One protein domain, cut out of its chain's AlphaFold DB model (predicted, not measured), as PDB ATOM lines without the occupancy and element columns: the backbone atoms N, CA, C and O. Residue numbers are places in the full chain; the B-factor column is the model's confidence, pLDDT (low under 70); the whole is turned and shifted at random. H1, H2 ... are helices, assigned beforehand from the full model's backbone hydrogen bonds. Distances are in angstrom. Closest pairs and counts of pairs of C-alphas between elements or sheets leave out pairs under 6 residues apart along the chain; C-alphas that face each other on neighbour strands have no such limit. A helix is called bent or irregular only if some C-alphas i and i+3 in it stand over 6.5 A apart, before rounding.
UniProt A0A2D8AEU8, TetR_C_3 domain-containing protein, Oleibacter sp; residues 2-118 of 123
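AT A GLANCE: This is residues 2 to 118 of the 123 residues of the protein "TetR_C_3 domain-containing protein" of Oleibacter sp (UniProt A0A2D8AEU8). H1, H4 and H6 form a three-helix bundle, side by side, while H2 and H3 reach from opposite ends of H4 to make an open triangle with it. Short H5 sits beyond the H2 end. The 117 printed residues hold six named helices, H1 to H6 in order, and no named strand: all helix, compact, radius of gyration of the C-alphas 15.6 A, spans 47 by 36 by 18 A.

HOW THE PARTS SIT: H1, residues 2 to 15, touches H4, residues 67 to 83 (C-alphas Ser 13 and Ala 82 closest, 5.0 A), at a shallow tilt of 27 degrees, the same way. H1 touches H6, residues 99 to 117, at 28 degrees, opposite ways; C-alphas Glu 7 and Ala 106 are closest, 5.4 A. H4 residues 67 to 68 alone touch H3, residues 35 to 58, closest C-alphas Pro 67 and Ile 50, 5.5 A. Every O i to N i+4 pair is within hydrogen-bond range in H1, H6, H2, residues 17 to 28, and H5, residues 85 to 91; H3 has 18 of 20, H4 11 of 13.

IN THESE COORDINATES: H1 begins at C-alpha 2 (230.674, 360.191, 398.145); H6, 26.8 A long, ends at C-alpha 117 (226.675, 354.241, 390.687). H3, 32.3 A, is only just irregular, C-alphas 40 and 43 being 6.6 A apart.

THE WHOLE: The printed part has no cut, and no printed residue is under 70.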
ATOM      1  N   ILE A   2     229.630 361.014 398.790       91.19
ATOM      2  CA  ILE A   2     230.674 360.191 398.145       91.19
ATOM      3  C   ILE A   2     231.867 361.009 397.622       91.19
ATOM      4  O   ILE A   2     233.006 360.632 397.866       91.19
ATOM      5  N   ARG A   3     231.620 362.174 397.004       94.94
ATOM      6  CA  ARG A   3     232.675 363.130 396.606       94.94
ATOM      7  C   ARG A   3     233.621 363.469 397.766       94.94
ATOM      8  O   ARG A   3     234.812 363.209 397.680       94.94
ATOM      9  N   HIS A   4     233.066 363.948 398.880       96.19
ATOM     10  CA  HIS A   4     233.840 364.303 400.075       96.19
ATOM     11  C   HIS A   4     234.594 363.105 400.665       96.19
ATOM     12  O   HIS A   4     235.678 363.269 401.213       96.19
ATOM     13  N   TYR A   5     234.038 361.895 400.552       96.38
ATOM     14  CA  TYR A   5     234.718 360.678 400.992       96.38
ATOM     15  C   TYR A   5     235.971 360.383 400.152       96.38
ATOM     16  O   TYR A   5     237.041 360.141 400.709       96.38
ATOM     17  N   ILE A   6     235.860 360.461 398.821       97.94
ATOM     18  CA  ILE A   6     236.987 360.269 397.893       97.94
ATOM     19  C   ILE A   6     238.043 361.364 398.093       97.94
ATOM     20  O   ILE A   6     239.228 361.058 398.233       97.94
ATOM     21  N   GLU A   7     237.615 362.627 398.164       97.88
ATOM     22  CA  GLU A   7     238.487 363.777 398.428       97.88
ATOM     23  C   GLU A   7     239.220 363.626 399.768       97.88
ATOM     24  O   GLU A   7     240.435 363.795 399.826       97.88
ATOM     25  N   GLY A   8     238.515 363.224 400.829       97.94
ATOM     26  CA  GLY A   8     239.108 362.977 402.144       97.94
ATOM     27  C   GLY A   8     240.135 361.842 402.134       97.94
ATOM     28  O   GLY A   8     241.206 361.975 402.722       97.94
ATOM     29  N   LYS A   9     239.864 360.740 401.424       98.19
ATOM     30  CA  LYS A   9     240.823 359.631 401.286       98.19
ATOM     31  C   LYS A   9     242.087 360.055 400.536       98.19
ATOM     32  O   LYS A   9     243.182 359.724 400.983       98.19
ATOM     33  N   LEU A  10     241.960 360.817 399.450       98.44
ATOM     34  CA  LEU A  10     243.120 361.354 398.729       98.44
ATOM     35  C   LEU A  10     243.880 362.406 399.539       98.44
ATOM     36  O   LEU A  10     245.108 362.439 399.479       98.44
ATOM     37  N   GLN A  11     243.177 363.217 400.333       98.00
ATOM     38  CA  GLN A  11     243.807 364.148 401.264       98.00
ATOM     39  C   GLN A  11     244.678 363.396 402.275       98.00
ATOM     40  O   GLN A  11     245.833 363.763 402.470       98.00
ATOM     41  N   LEU A  12     244.179 362.292 402.845       97.56
ATOM     42  CA  LEU A  12     244.967 361.437 403.737       97.56
ATOM     43  C   LEU A  12     246.173 360.811 403.030       97.56
ATOM     44  O   LEU A  12     247.255 360.773 403.611       97.56
ATOM     45  N   SER A  13     246.025 360.365 401.779       98.25
ATOM     46  CA  SER A  13     247.150 359.863 400.981       98.25
ATOM     47  C   SER A  13     248.213 360.936 400.713       98.25
ATOM     48  O   SER A  13     249.398 360.614 400.657       98.25
ATOM     49  N   TYR A  14     247.813 362.203 400.572       98.06
ATOM     50  CA  TYR A  14     248.736 363.326 400.393       98.06
ATOM     51  C   TYR A  14     249.431 363.738 401.698       98.06
ATOM     52  O   TYR A  14     250.642 363.955 401.708       98.06
ATOM     53  N   GLU A  15     248.676 363.863 402.790       98.06
ATOM     54  CA  GLU A  15     249.177 364.366 404.074       98.06
ATOM     55  C   GLU A  15     249.938 363.308 404.874       98.06
ATOM     56  O   GLU A  15     250.918 363.631 405.540       98.06
ATOM     57  N   ASN A  16     249.510 362.043 404.798       97.44
ATOM     58  CA  ASN A  16     250.026 360.945 405.616       97.44
ATOM     59  C   ASN A  16     250.457 359.725 404.770       97.44
ATOM     60  O   ASN A  16     250.033 358.598 405.053       97.44
ATOM     61  N   PRO A  17     251.319 359.894 403.746       97.25
ATOM     62  CA  PRO A  17     251.672 358.811 402.828       97.25
ATOM     63  C   PRO A  17     252.382 357.641 403.522       97.25
ATOM     64  O   PRO A  17     252.161 356.487 403.165       97.25
ATOM     65  N   GLU A  18     253.200 357.914 404.541       97.75
ATOM     66  CA  GLU A  18     253.900 356.862 405.288       97.75
ATOM     67  C   GLU A  18     252.938 356.013 406.129       97.75
ATOM     68  O   GLU A  18     253.116 354.802 406.223       97.75
ATOM     69  N   GLY A  19     251.867 356.612 406.665       96.44
ATOM     70  CA  GLY A  19     250.819 355.868 407.365       96.44
ATOM     71  C   GLY A  19     250.102 354.881 406.440       96.44
ATOM     72  O   GLY A  19     249.893 353.729 406.819       96.44
ATOM     73  N   SER A  20     249.805 355.301 405.205       97.62
ATOM     74  CA  SER A  20     249.231 354.423 404.173       97.62
ATOM     75  C   SER A  20     250.159 353.246 403.857       97.62
ATOM     76  O   SER A  20     249.723 352.098 403.896       97.62
ATOM     77  N   LYS A  21     251.460 353.503 403.663       97.88
ATOM     78  CA  LYS A  21     252.453 352.457 403.364       97.88
ATOM     79  C   LYS A  21     252.645 351.468 404.508       97.88
ATOM     80  O   LYS A  21     252.740 350.269 404.262       97.88
ATOM     81  N   VAL A  22     252.710 351.948 405.753       97.25
ATOM     82  CA  VAL A  22     252.817 351.077 406.935       97.25
ATOM     83  C   VAL A  22     251.589 350.180 407.033       97.25
ATOM     84  O   VAL A  22     251.738 348.971 407.195       97.25
ATOM     85  N   PHE A  23     250.394 350.749 406.859       96.44
ATOM     86  CA  PHE A  23     249.159 349.974 406.812       96.44
ATOM     87  C   PHE A  23     249.199 348.935 405.682       96.44
ATOM     88  O   PHE A  23     248.957 347.759 405.927       96.44
ATOM     89  N   ALA A  24     249.573 349.327 404.462       96.75
ATOM     90  CA  ALA A  24     249.651 348.423 403.316       96.75
ATOM     91  C   ALA A  24     250.634 347.260 403.542       96.75
ATOM     92  O   ALA A  24     250.282 346.112 403.275       96.75
ATOM     93  N   HIS A  25     251.835 347.523 404.070       97.12
ATOM     94  CA  HIS A  25     252.801 346.471 404.411       97.12
ATOM     95  C   HIS A  25     252.256 345.496 405.452       97.12
ATOM     96  O   HIS A  25     252.402 344.284 405.304       97.12
ATOM     97  N   GLU A  26     251.605 346.016 406.484       97.25
ATOM     98  CA  GLU A  26     250.996 345.207 407.530       97.25
ATOM     99  C   GLU A  26     249.886 344.298 406.974       97.25
ATOM    100  O   GLU A  26     249.876 343.100 407.255       97.25
ATOM    101  N   ILE A  27     249.011 344.820 406.103       96.62
ATOM    102  CA  ILE A  27     247.985 344.016 405.419       96.62
ATOM    103  C   ILE A  27     248.612 342.965 404.493       96.62
ATOM    104  O   ILE A  27     248.187 341.810 404.518       96.62
ATOM    105  N   MET A  28     249.638 343.321 403.711       96.25
ATOM    106  CA  MET A  28     250.337 342.374 402.827       96.25
ATOM    107  C   MET A  28     251.009 341.230 403.596       96.25
ATOM    108  O   MET A  28     251.099 340.119 403.080       96.25
ATOM    109  N   ASN A  29     251.413 341.470 404.845       97.44
ATOM    110  CA  ASN A  29     251.957 340.451 405.742       97.44
ATOM    111  C   ASN A  29     250.877 339.638 406.485       97.44
ATOM    112  O   ASN A  29     251.207 338.837 407.358       97.44
ATOM    113  N   GLY A  30     249.593 339.820 406.158       95.94
ATOM    114  CA  GLY A  30     248.480 339.095 406.779       95.94
ATOM    115  C   GLY A  30     247.940 339.731 408.065       95.94
ATOM    116  O   GLY A  30     247.270 339.048 408.838       95.94
ATOM    117  N   ALA A  31     248.215 341.018 408.290       96.44
ATOM    118  CA  ALA A  31     247.789 341.808 409.449       96.44
ATOM    119  C   ALA A  31     248.167 341.219 410.833       96.44
ATOM    120  O   ALA A  31     247.310 341.167 411.719       96.44
ATOM    121  N   PRO A  32     249.416 340.763 411.062       96.06
ATOM    122  CA  PRO A  32     249.831 340.135 412.326       96.06
ATOM    123  C   PRO A  32     249.612 340.993 413.587       96.06
ATOM    124  O   PRO A  32     249.417 340.447 414.669       96.06
ATOM    125  N   ILE A  33     249.644 342.316 413.458       96.25
ATOM    126  CA  ILE A  33     249.463 343.315 414.514       96.25
ATOM    127  C   ILE A  33     248.098 343.998 414.395       96.25
ATOM    128  O   ILE A  33     247.417 344.198 415.400       96.25
ATOM    129  N   LEU A  34     247.673 344.370 413.182       95.94
ATOM    130  CA  LEU A  34     246.448 345.159 413.000       95.94
ATOM    131  C   LEU A  34     245.156 344.339 412.992       95.94
ATOM    132  O   LEU A  34     244.089 344.943 413.065       95.94
ATOM    133  N   LYS A  35     245.201 343.001 412.933       96.62
ATOM    134  CA  LYS A  35     243.994 342.160 412.836       96.62
ATOM    135  C   LYS A  35     242.920 342.514 413.863       96.62
ATOM    136  O   LYS A  35     241.771 342.733 413.482       96.62
ATOM    137  N   ASP A  36     243.283 342.626 415.137       97.19
ATOM    138  CA  ASP A  36     242.312 342.925 416.193       97.19
ATOM    139  C   ASP A  36     241.717 344.324 416.032       97.19
ATOM    140  O   ASP A  36     240.516 344.510 416.228       97.19
ATOM    141  N   TYR A  37     242.516 345.303 415.600       96.12
ATOM    142  CA  TYR A  37     242.027 346.642 415.273       96.12
ATOM    143  C   TYR A  37     241.053 346.616 414.086       96.12
ATOM    144  O   TYR A  37     239.989 347.234 414.151       96.12
ATOM    145  N   LEU A  38     241.371 345.865 413.025       96.69
ATOM    146  CA  LEU A  38     240.493 345.720 411.862       96.69
ATOM    147  C   LEU A  38     239.137 345.132 412.270       96.69
ATOM    148  O   LEU A  38     238.108 345.668 411.873       96.69
ATOM    149  N   LEU A  39     239.127 344.088 413.099       97.50
ATOM    150  CA  LEU A  39     237.894 343.433 413.547       97.50
ATOM    151  C   LEU A  39     237.090 344.284 414.539       97.50
ATOM    152  O   LEU A  39     235.865 344.297 414.489       97.50
ATOM    153  N   SER A  40     237.755 345.004 415.444       97.00
ATOM    154  CA  SER A  40     237.073 345.770 416.499       97.00
ATOM    155  C   SER A  40     236.653 347.182 416.084       97.00
ATOM    156  O   SER A  40     235.722 347.726 416.674       97.00
ATOM    157  N   HIS A  41     237.305 347.781 415.081       96.12
ATOM    158  CA  HIS A  41     237.058 349.171 414.676       96.12
ATOM    159  C   HIS A  41     236.677 349.297 413.200       96.12
ATOM    160  O   HIS A  41     235.633 349.877 412.890       96.12
ATOM    161  N   LEU A  42     237.490 348.753 412.285       96.00
ATOM    162  CA  LEU A  42     237.254 348.936 410.848       96.00
ATOM    163  C   LEU A  42     236.013 348.172 410.375       96.00
ATOM    164  O   LEU A  42     235.186 348.750 409.678       96.00
ATOM    165  N   GLN A  43     235.859 346.907 410.769       97.69
ATOM    166  CA  GLN A  43     234.741 346.065 410.351       97.69
ATOM    167  C   GLN A  43     233.380 346.632 410.803       97.69
ATOM    168  O   GLN A  43     232.513 346.791 409.945       97.69
ATOM    169  N   PRO A  44     233.172 347.042 412.072       98.25
ATOM    170  CA  PRO A  44     231.905 347.649 412.479       98.25
ATOM    171  C   PRO A  44     231.586 348.954 411.745       98.25
ATOM    172  O   PRO A  44     230.417 349.260 411.510       98.25
ATOM    173  N   GLN A  45     232.600 349.754 411.400       97.19
ATOM    174  CA  GLN A  45     232.388 350.962 410.601       97.19
ATOM    175  C   GLN A  45     232.009 350.607 409.159       97.19
ATOM    176  O   GLN A  45     231.036 351.139 408.631       97.19
ATOM    177  N   PHE A  46     232.718 349.650 408.563       97.62
ATOM    178  CA  PHE A  46     232.442 349.140 407.224       97.62
ATOM    179  C   PHE A  46     231.017 348.581 407.099       97.62
ATOM    180  O   PHE A  46     230.304 348.920 406.158       97.62
ATOM    181  N   GLU A  47     230.549 347.811 408.082       98.12
ATOM    182  CA  GLU A  47     229.181 347.277 408.118       98.12
ATOM    183  C   GLU A  47     228.114 348.386 408.161       98.12
ATOM    184  O   GLU A  47     227.085 348.288 407.484       98.12
ATOM    185  N   LYS A  48     228.359 349.475 408.904       97.44
ATOM    186  CA  LYS A  48     227.463 350.647 408.929       97.44
ATOM    187  C   LYS A  48     227.413 351.348 407.575       97.44
ATOM    188  O   LYS A  48     226.329 351.726 407.126       97.44
ATOM    189  N   ASP A  49     228.564 351.501 406.932       95.81
ATOM    190  CA  ASP A  49     228.676 352.176 405.641       95.81
ATOM    191  C   ASP A  49     228.009 351.355 404.519       95.81
ATOM    192  O   ASP A  49     227.268 351.905 403.700       95.81
ATOM    193  N   ILE A  50     228.156 350.023 404.540       97.31
ATOM    194  CA  ILE A  50     227.417 349.104 403.657       97.31
ATOM    195  C   ILE A  50     225.909 349.244 403.870       97.31
ATOM    196  O   ILE A  50     225.150 349.353 402.904       97.31
ATOM    197  N   ALA A  51     225.451 349.243 405.126       97.50
ATOM    198  CA  ALA A  51     224.029 349.353 405.436       97.50
ATOM    199  C   ALA A  51     223.431 350.676 404.932       97.50
ATOM    200  O   ALA A  51     222.280 350.704 404.491       97.50
ATOM    201  N   LEU A  52     224.203 351.764 404.965       95.44
ATOM    202  CA  LEU A  52     223.801 353.050 404.402       95.44
ATOM    203  C   LEU A  52     223.652 352.980 402.875       95.44
ATOM    204  O   LEU A  52     222.625 353.408 402.351       95.44
ATOM    205  N   MET A  53     224.614 352.385 402.168       94.75
ATOM    206  CA  MET A  53     224.514 352.215 400.714       94.75
ATOM    207  C   MET A  53     223.331 351.337 400.301       94.75
ATOM    208  O   MET A  53     222.607 351.691 399.374       94.75
ATOM    209  N   LYS A  54     223.072 350.238 401.022       95.62
ATOM    210  CA  LYS A  54     221.906 349.372 400.764       95.62
ATOM    211  C   LYS A  54     220.584 350.130 400.913       95.62
ATOM    212  O   LYS A  54     219.657 349.899 400.142       95.62
ATOM    213  N   LYS A  55     220.497 351.077 401.855       95.56
ATOM    214  CA  LYS A  55     219.322 351.956 401.993       95.56
ATOM    215  C   LYS A  55     219.149 352.884 400.791       95.56
ATOM    216  O   LYS A  55     218.025 353.037 400.324       95.56
ATOM    217  N   TRP A  56     220.228 353.469 400.273       94.19
ATOM    218  CA  TRP A  56     220.160 354.312 399.074       94.19
ATOM    219  C   TRP A  56     219.776 353.527 397.824       94.19
ATOM    220  O   TRP A  56     218.970 354.012 397.033       94.19
ATOM    221  N   ALA A  57     220.295 352.306 397.669       94.19
ATOM    222  CA  ALA A  57     219.898 351.414 396.583       94.19
ATOM    223  C   ALA A  57     218.400 351.071 396.667       94.19
ATOM    224  O   ALA A  57     217.675 351.217 395.687       94.19
ATOM    225  N   ALA A  58     217.901 350.724 397.860       94.62
ATOM    226  CA  ALA A  58     216.476 350.458 398.084       94.62
ATOM    227  C   ALA A  58     215.575 351.686 397.840       94.62
ATOM    228  O   ALA A  58     214.418 351.531 397.457       94.62
ATOM    229  N   ALA A  59     216.098 352.897 398.049       93.75
ATOM    230  CA  ALA A  59     215.416 354.157 397.751       93.75
ATOM    231  C   ALA A  59     215.517 354.581 396.270       93.75
ATOM    232  O   ALA A  59     214.912 355.578 395.884       93.75
ATOM    233  N   GLY A  60     216.273 353.851 395.440       92.88
ATOM    234  CA  GLY A  60     216.512 354.193 394.036       92.88
ATOM    235  C   GLY A  60     217.450 355.389 393.822       92.88
ATOM    236  O   GLY A  60     217.536 355.898 392.709       92.88
ATOM    237  N   GLU A  61     218.159 355.847 394.860       91.19
ATOM    238  CA  GLU A  61     219.108 356.970 394.767       91.19
ATOM    239  C   GLU A  61     220.413 356.570 394.058       91.19
ATOM    240  O   GLU A  61     221.068 357.392 393.415       91.19
ATOM    241  N   ILE A  62     220.788 355.294 394.167       93.69
ATOM    242  CA  ILE A  62     221.921 354.676 393.471       93.69
ATOM    243  C   ILE A  62     221.479 353.355 392.836       93.69
ATOM    244  O   ILE A  62     220.452 352.787 393.209       93.69
ATOM    245  N   LYS A  63     222.260 352.852 391.879       93.75
ATOM    246  CA  LYS A  63     222.093 351.510 391.311       93.75
ATOM    247  C   LYS A  63     222.190 350.444 392.407       93.75
ATOM    248  O   LYS A  63     222.938 350.607 393.370       93.75
ATOM    249  N   ASP A  64     221.490 349.333 392.202       93.81
ATOM    250  CA  ASP A  64     221.654 348.127 393.012       93.81
ATOM    251  C   ASP A  64     223.012 347.483 392.688       93.81
ATOM    252  O   ASP A  64     223.204 346.899 391.619       93.81
ATOM    253  N   ILE A  65     223.992 347.713 393.563       92.06
ATOM    254  CA  ILE A  65     225.384 347.268 393.434       92.06
ATOM    255  C   ILE A  65     225.850 346.652 394.749       92.06
ATOM    256  O   ILE A  65     225.337 347.006 395.807       92.06
ATOM    257  N   GLU A  66     226.893 345.825 394.686       94.12
ATOM    258  CA  GLU A  66     227.586 345.278 395.859       94.12
ATOM    259  C   GLU A  66     228.421 346.375 396.565       94.12
ATOM    260  O   GLU A  66     229.464 346.791 396.032       94.12
ATOM    261  N   PRO A  67     228.012 346.884 397.748       95.62
ATOM    262  CA  PRO A  67     228.691 348.011 398.395       95.62
ATOM    263  C   PRO A  67     230.113 347.685 398.863       95.62
ATOM    264  O   PRO A  67     230.975 348.560 398.911       95.62
ATOM    265  N   GLU A  68     230.387 346.422 399.182       97.25
ATOM    266  CA  GLU A  68     231.697 345.939 399.605       97.25
ATOM    267  C   GLU A  68     232.755 346.265 398.535       97.25
ATOM    268  O   GLU A  68     233.778 346.898 398.811       97.25
ATOM    269  N   HIS A  69     232.464 345.915 397.279       96.25
ATOM    270  CA  HIS A  69     233.352 346.171 396.147       96.25
ATOM    271  C   HIS A  69     233.483 347.659 395.817       96.25
ATOM    272  O   HIS A  69     234.558 348.097 395.397       96.25
ATOM    273  N   PHE A  70     232.436 348.448 396.051       95.88
ATOM    274  CA  PHE A  70     232.502 349.902 395.933       95.88
ATOM    275  C   PHE A  70     233.560 350.495 396.878       95.88
ATOM    276  O   PHE A  70     234.450 351.226 396.432       95.88
ATOM    277  N   PHE A  71     233.530 350.130 398.162       97.06
ATOM    278  CA  PHE A  71     234.500 350.630 399.138       97.06
ATOM    279  C   PHE A  71     235.919 350.140 398.855       97.06
ATOM    280  O   PHE A  71     236.841 350.957 398.840       97.06
ATOM    281  N   PHE A  72     236.105 348.849 398.558       97.44
ATOM    282  CA  PHE A  72     237.431 348.309 398.237       97.44
ATOM    283  C   PHE A  72     238.047 348.990 397.014       97.44
ATOM    284  O   PHE A  72     239.241 349.293 397.011       97.44
ATOM    285  N   THR A  73     237.229 349.308 396.009       96.94
ATOM    286  CA  THR A  73     237.676 350.037 394.819       96.94
ATOM    287  C   THR A  73     238.126 351.451 395.172       96.94
ATOM    288  O   THR A  73     239.204 351.867 394.751       96.94
ATOM    289  N   ILE A  74     237.354 352.186 395.983       97.69
ATOM    290  CA  ILE A  74     237.742 353.533 396.427       97.69
ATOM    291  C   ILE A  74     239.034 353.480 397.244       97.69
ATOM    292  O   ILE A  74     239.922 354.305 397.034       97.69
ATOM    293  N   TRP A  75     239.173 352.521 398.160       98.06
ATOM    294  CA  TRP A  75     240.379 352.371 398.974       98.06
ATOM    295  C   TRP A  75     241.602 352.101 398.108       98.06
ATOM    296  O   TRP A  75     242.583 352.831 398.220       98.06
ATOM    297  N   ALA A  76     241.514 351.143 397.184       98.19
ATOM    298  CA  ALA A  76     242.602 350.826 396.266       98.19
ATOM    299  C   ALA A  76     242.972 352.030 395.382       98.19
ATOM    300  O   ALA A  76     244.141 352.411 395.294       98.19
ATOM    301  N   ALA A  77     241.972 352.670 394.770       98.31
ATOM    302  CA  ALA A  77     242.172 353.778 393.843       98.31
ATOM    303  C   ALA A  77     242.693 355.056 394.515       98.31
ATOM    304  O   ALA A  77     243.359 355.856 393.864       98.31
ATOM    305  N   THR A  78     242.405 355.266 395.801       98.56
ATOM    306  CA  THR A  78     242.901 356.433 396.549       98.56
ATOM    307  C   THR A  78     244.272 356.160 397.167       98.56
ATOM    308  O   THR A  78     245.197 356.946 396.966       98.56
ATOM    309  N   GLN A  79     244.450 355.015 397.836       98.38
ATOM    310  CA  GLN A  79     245.699 354.664 398.527       98.38
ATOM    311  C   GLN A  79     246.878 354.459 397.580       98.38
ATOM    312  O   GLN A  79     248.011 354.754 397.958       98.38
ATOM    313  N   THR A  80     246.636 354.062 396.324       98.31
ATOM    314  CA  THR A  80     247.708 353.917 395.324       98.31
ATOM    315  C   THR A  80     248.554 355.190 395.162       98.31
ATOM    316  O   THR A  80     249.767 355.102 394.974       98.31
ATOM    317  N   TYR A  81     247.962 356.380 395.343       98.44
ATOM    318  CA  TYR A  81     248.674 357.660 395.254       98.44
ATOM    319  C   TYR A  81     249.661 357.906 396.407       98.44
ATOM    320  O   TYR A  81     250.544 358.753 396.272       98.44
ATOM    321  N   ALA A  82     249.550 357.158 397.509       98.44
ATOM    322  CA  ALA A  82     250.537 357.118 398.586       98.44
ATOM    323  C   ALA A  82     251.471 355.906 398.456       98.44
ATOM    324  O   ALA A  82     252.696 356.059 398.445       98.44
ATOM    325  N   ASP A  83     250.892 354.713 398.323       98.31
ATOM    326  CA  ASP A  83     251.609 353.437 398.399       98.31
ATOM    327  C   ASP A  83     252.547 353.246 397.197       98.31
ATOM    328  O   ASP A  83     253.684 352.798 397.342       98.31
ATOM    329  N   PHE A  84     252.105 353.690 396.015       98.12
ATOM    330  CA  PHE A  84     252.816 353.574 394.740       98.12
ATOM    331  C   PHE A  84     253.240 354.943 394.187       98.12
ATOM    332  O   PHE A  84     253.461 355.108 392.984       98.12
ATOM    333  N   ALA A  85     253.404 355.948 395.056       97.75
ATOM    334  CA  ALA A  85     253.746 357.315 394.657       97.75
ATOM    335  C   ALA A  85     255.028 357.405 393.806       97.75
ATOM    336  O   ALA A  85     255.117 358.249 392.909       97.75
ATOM    337  N   SER A  86     256.020 356.540 394.058       97.75
ATOM    338  CA  SER A  86     257.261 356.461 393.275       97.75
ATOM    339  C   SER A  86     256.995 356.006 391.840       97.75
ATOM    340  O   SER A  86     257.428 356.674 390.902       97.75
ATOM    341  N   GLN A  87     256.224 354.930 391.662       98.50
ATOM    342  CA  GLN A  87     255.807 354.433 390.352       98.50
ATOM    343  C   GLN A  87     255.031 355.507 389.585       98.50
ATOM    344  O   GLN A  87     255.371 355.806 388.443       98.50
ATOM    345  N   ILE A  88     254.027 356.126 390.213       98.31
ATOM    346  CA  ILE A  88     253.203 357.154 389.560       98.31
ATOM    347  C   ILE A  88     254.066 358.365 389.176       98.31
ATOM    348  O   ILE A  88     253.961 358.865 388.059       98.31
ATOM    349  N   SER A  89     254.970 358.807 390.058       98.31
ATOM    350  CA  SER A  89     255.883 359.921 389.760       98.31
ATOM    351  C   SER A  89     256.754 359.626 388.536       98.31
ATOM    352  O   SER A  89     256.870 360.483 387.660       98.31
ATOM    353  N   LEU A  90     257.308 358.412 388.434       98.44
ATOM    354  CA  LEU A  90     258.108 357.987 387.282       98.44
ATOM    355  C   LEU A  90     257.285 357.963 385.989       98.44
ATOM    356  O   LEU A  90     257.736 358.498 384.978       98.44
ATOM    357  N   MET A  91     256.072 357.404 386.023       98.25
ATOM    358  CA  MET A  91     255.191 357.339 384.848       98.25
ATOM    359  C   MET A  91     254.735 358.719 384.366       98.25
ATOM    360  O   MET A  91     254.524 358.917 383.174       98.25
ATOM    361  N   LEU A  92     254.631 359.691 385.274       97.88
ATOM    362  CA  LEU A  92     254.303 361.076 384.939       97.88
ATOM    363  C   LEU A  92     255.536 361.935 384.602       97.88
ATOM    364  O   LEU A  92     255.386 363.127 384.332       97.88
ATOM    365  N   GLY A  93     256.753 361.380 384.648       98.19
ATOM    366  CA  GLY A  93     257.990 362.134 384.409       98.19
ATOM    367  C   GLY A  93     258.282 363.194 385.480       98.19
ATOM    368  O   GLY A  93     258.883 364.231 385.194       98.19
ATOM    369  N   LYS A  94     257.836 362.970 386.720       98.06
ATOM    370  CA  LYS A  94     257.941 363.917 387.838       98.06
ATOM    371  C   LYS A  94     258.923 363.415 388.887       98.06
ATOM    372  O   LYS A  94     259.033 362.223 389.146       98.06
ATOM    373  N   LYS A  95     259.581 364.350 389.582       97.25
ATOM    374  CA  LYS A  95     260.410 364.019 390.756       97.25
ATOM    375  C   LYS A  95     259.578 363.513 391.939       97.25
ATOM    376  O   LYS A  95     260.060 362.697 392.713       97.25
ATOM    377  N   LYS A  96     258.366 364.047 392.106       97.25
ATOM    378  CA  LYS A  96     257.388 363.648 393.123       97.25
ATOM    379  C   LYS A  96     255.991 364.127 392.740       97.25
ATOM    380  O   LYS A  96     255.860 365.097 391.982       97.25
ATOM    381  N   LEU A  97     254.977 363.495 393.320       98.12
ATOM    382  CA  LEU A  97     253.608 363.999 393.290       98.12
ATOM    383  C   LEU A  97     253.475 365.263 394.150       98.12
ATOM    384  O   LEU A  97     254.175 365.449 395.148       98.12
ATOM    385  N   VAL A  98     252.581 366.152 393.736       98.00
ATOM    386  CA  VAL A  98     252.230 367.406 394.410       98.00
ATOM    387  C   VAL A  98     250.718 367.491 394.557       98.00
ATOM    388  O   VAL A  98     249.995 366.779 393.868       98.00
ATOM    389  N   ARG A  99     250.228 368.413 395.393       97.94
ATOM    390  CA  ARG A  99     248.797 368.588 395.682       97.94
ATOM    391  C   ARG A  99     247.886 368.538 394.443       97.94
ATOM    392  O   ARG A  99     246.909 367.802 394.444       97.94
ATOM    393  N   LYS A 100     248.270 369.219 393.358       98.25
ATOM    394  CA  LYS A 100     247.512 369.232 392.096       98.25
ATOM    395  C   LYS A 100     247.284 367.836 391.491       98.25
ATOM    396  O   LYS A 100     246.263 367.625 390.850       98.25
ATOM    397  N   ASP A 101     248.202 366.886 391.679       98.38
ATOM    398  CA  ASP A 101     248.012 365.511 391.191       98.38
ATOM    399  C   ASP A 101     246.898 364.796 391.964       98.38
ATOM    400  O   ASP A 101     246.087 364.099 391.363       98.38
ATOM    401  N   PHE A 102     246.823 365.022 393.278       98.50
ATOM    402  CA  PHE A 102     245.772 364.477 394.138       98.50
ATOM    403  C   PHE A 102     244.424 365.146 393.861       98.50
ATOM    404  O   PHE A 102     243.416 364.453 393.798       98.50
ATOM    405  N   ASP A 103     244.398 366.461 393.614       98.25
ATOM    406  CA  ASP A 103     243.166 367.164 393.228       98.25
ATOM    407  C   ASP A 103     242.633 366.654 391.875       98.25
ATOM    408  O   ASP A 103     241.441 366.394 391.716       98.25
ATOM    409  N   ASN A 104     243.524 366.440 390.899       98.38
ATOM    410  CA  ASN A 104     243.159 365.854 389.608       98.38
ATOM    411  C   ASN A 104     242.632 364.420 389.766       98.38
ATOM    412  O   ASN A 104     241.621 364.069 389.157       98.38
ATOM    413  N   ALA A 105     243.290 363.607 390.600       98.38
ATOM    414  CA  ALA A 105     242.836 362.261 390.924       98.38
ATOM    415  C   ALA A 105     241.462 362.273 391.606       98.38
ATOM    416  O   ALA A 105     240.610 361.460 391.261       98.38
ATOM    417  N   ALA A 106     241.214 363.213 392.522       98.19
ATOM    418  CA  ALA A 106     239.944 363.330 393.233       98.19
ATOM    419  C   ALA A 106     238.797 363.638 392.279       98.19
ATOM    420  O   ALA A 106     237.752 362.991 392.353       98.19
ATOM    421  N   ASN A 107     239.011 364.568 391.347       98.00
ATOM    422  CA  ASN A 107     238.032 364.890 390.315       98.00
ATOM    423  C   ASN A 107     237.747 363.675 389.426       98.00
ATOM    424  O   ASN A 107     236.596 363.262 389.312       98.00
ATOM    425  N   PHE A 108     238.795 363.050 388.880       98.38
ATOM    426  CA  PHE A 108     238.647 361.882 388.011       98.38
ATOM    427  C   PHE A 108     237.928 360.721 388.708       98.38
ATOM    428  O   PHE A 108     236.965 360.175 388.173       98.38
ATOM    429  N   LEU A 109     238.371 360.349 389.914       98.06
ATOM    430  CA  LEU A 109     237.784 359.240 390.663       98.06
ATOM    431  C   LEU A 109     236.353 359.548 391.092       98.06
ATOM    432  O   LEU A 109     235.512 358.657 391.040       98.06
ATOM    433  N   THR A 110     236.058 360.788 391.480       96.69
ATOM    434  CA  THR A 110     234.689 361.168 391.828       96.69
ATOM    435  C   THR A 110     233.765 361.023 390.630       96.69
ATOM    436  O   THR A 110     232.717 360.397 390.757       96.69
ATOM    437  N   ASP A 111     234.153 361.542 389.469       96.19
ATOM    438  CA  ASP A 111     233.318 361.468 388.272       96.19
ATOM    439  C   ASP A 111     233.155 360.014 387.801       96.19
ATOM    440  O   ASP A 111     232.042 359.577 387.507       96.19
ATOM    441  N   MET A 112     234.236 359.227 387.813       96.19
ATOM    442  CA  MET A 112     234.206 357.796 387.488       96.19
ATOM    443  C   MET A 112     233.258 357.022 388.413       96.19
ATOM    444  O   MET A 112     232.425 356.247 387.943       96.19
ATOM    445  N   VAL A 113     233.363 357.239 389.727       94.81
ATOM    446  CA  VAL A 113     232.546 356.542 390.726       94.81
ATOM    447  C   VAL A 113     231.084 356.971 390.635       94.81
ATOM    448  O   VAL A 113     230.209 356.110 390.608       94.81
ATOM    449  N   LEU A 114     230.800 358.273 390.550       92.50
ATOM    450  CA  LEU A 114     229.427 358.771 390.456       92.50
ATOM    451  C   LEU A 114     228.736 358.256 389.190       92.50
ATOM    452  O   LEU A 114     227.639 357.718 389.282       92.50
ATOM    453  N   ASN A 115     229.394 358.306 388.031       91.50
ATOM    454  CA  ASN A 115     228.828 357.746 386.797       91.50
ATOM    455  C   ASN A 115     228.646 356.217 386.876       91.50
ATOM    456  O   ASN A 115     227.723 355.653 386.282       91.50
ATOM    457  N   GLY A 116     229.499 355.536 387.647       89.44
ATOM    458  CA  GLY A 116     229.369 354.111 387.932       89.44
ATOM    459  C   GLY A 116     228.099 353.768 388.713       89.44
ATOM    460  O   GLY A 116     227.438 352.785 388.375       89.44
ATOM    461  N   ILE A 117     227.714 354.588 389.697       89.88
ATOM    462  CA  ILE A 117     226.675 354.241 390.687       89.88
ATOM    463  C   ILE A 117     225.355 355.006 390.557       89.88
ATOM    464  O   ILE A 117     224.362 354.553 391.117       89.88
ATOM    465  N   VAL A 118     225.317 356.166 389.896       84.94
ATOM    466  CA  VAL A 118     224.091 356.974 389.789       84.94
ATOM    467  C   VAL A 118     223.044 356.174 389.026       84.94
ATOM    468  O   VAL A 118     223.315 355.718 387.917       84.94
TER     469      VAL A 118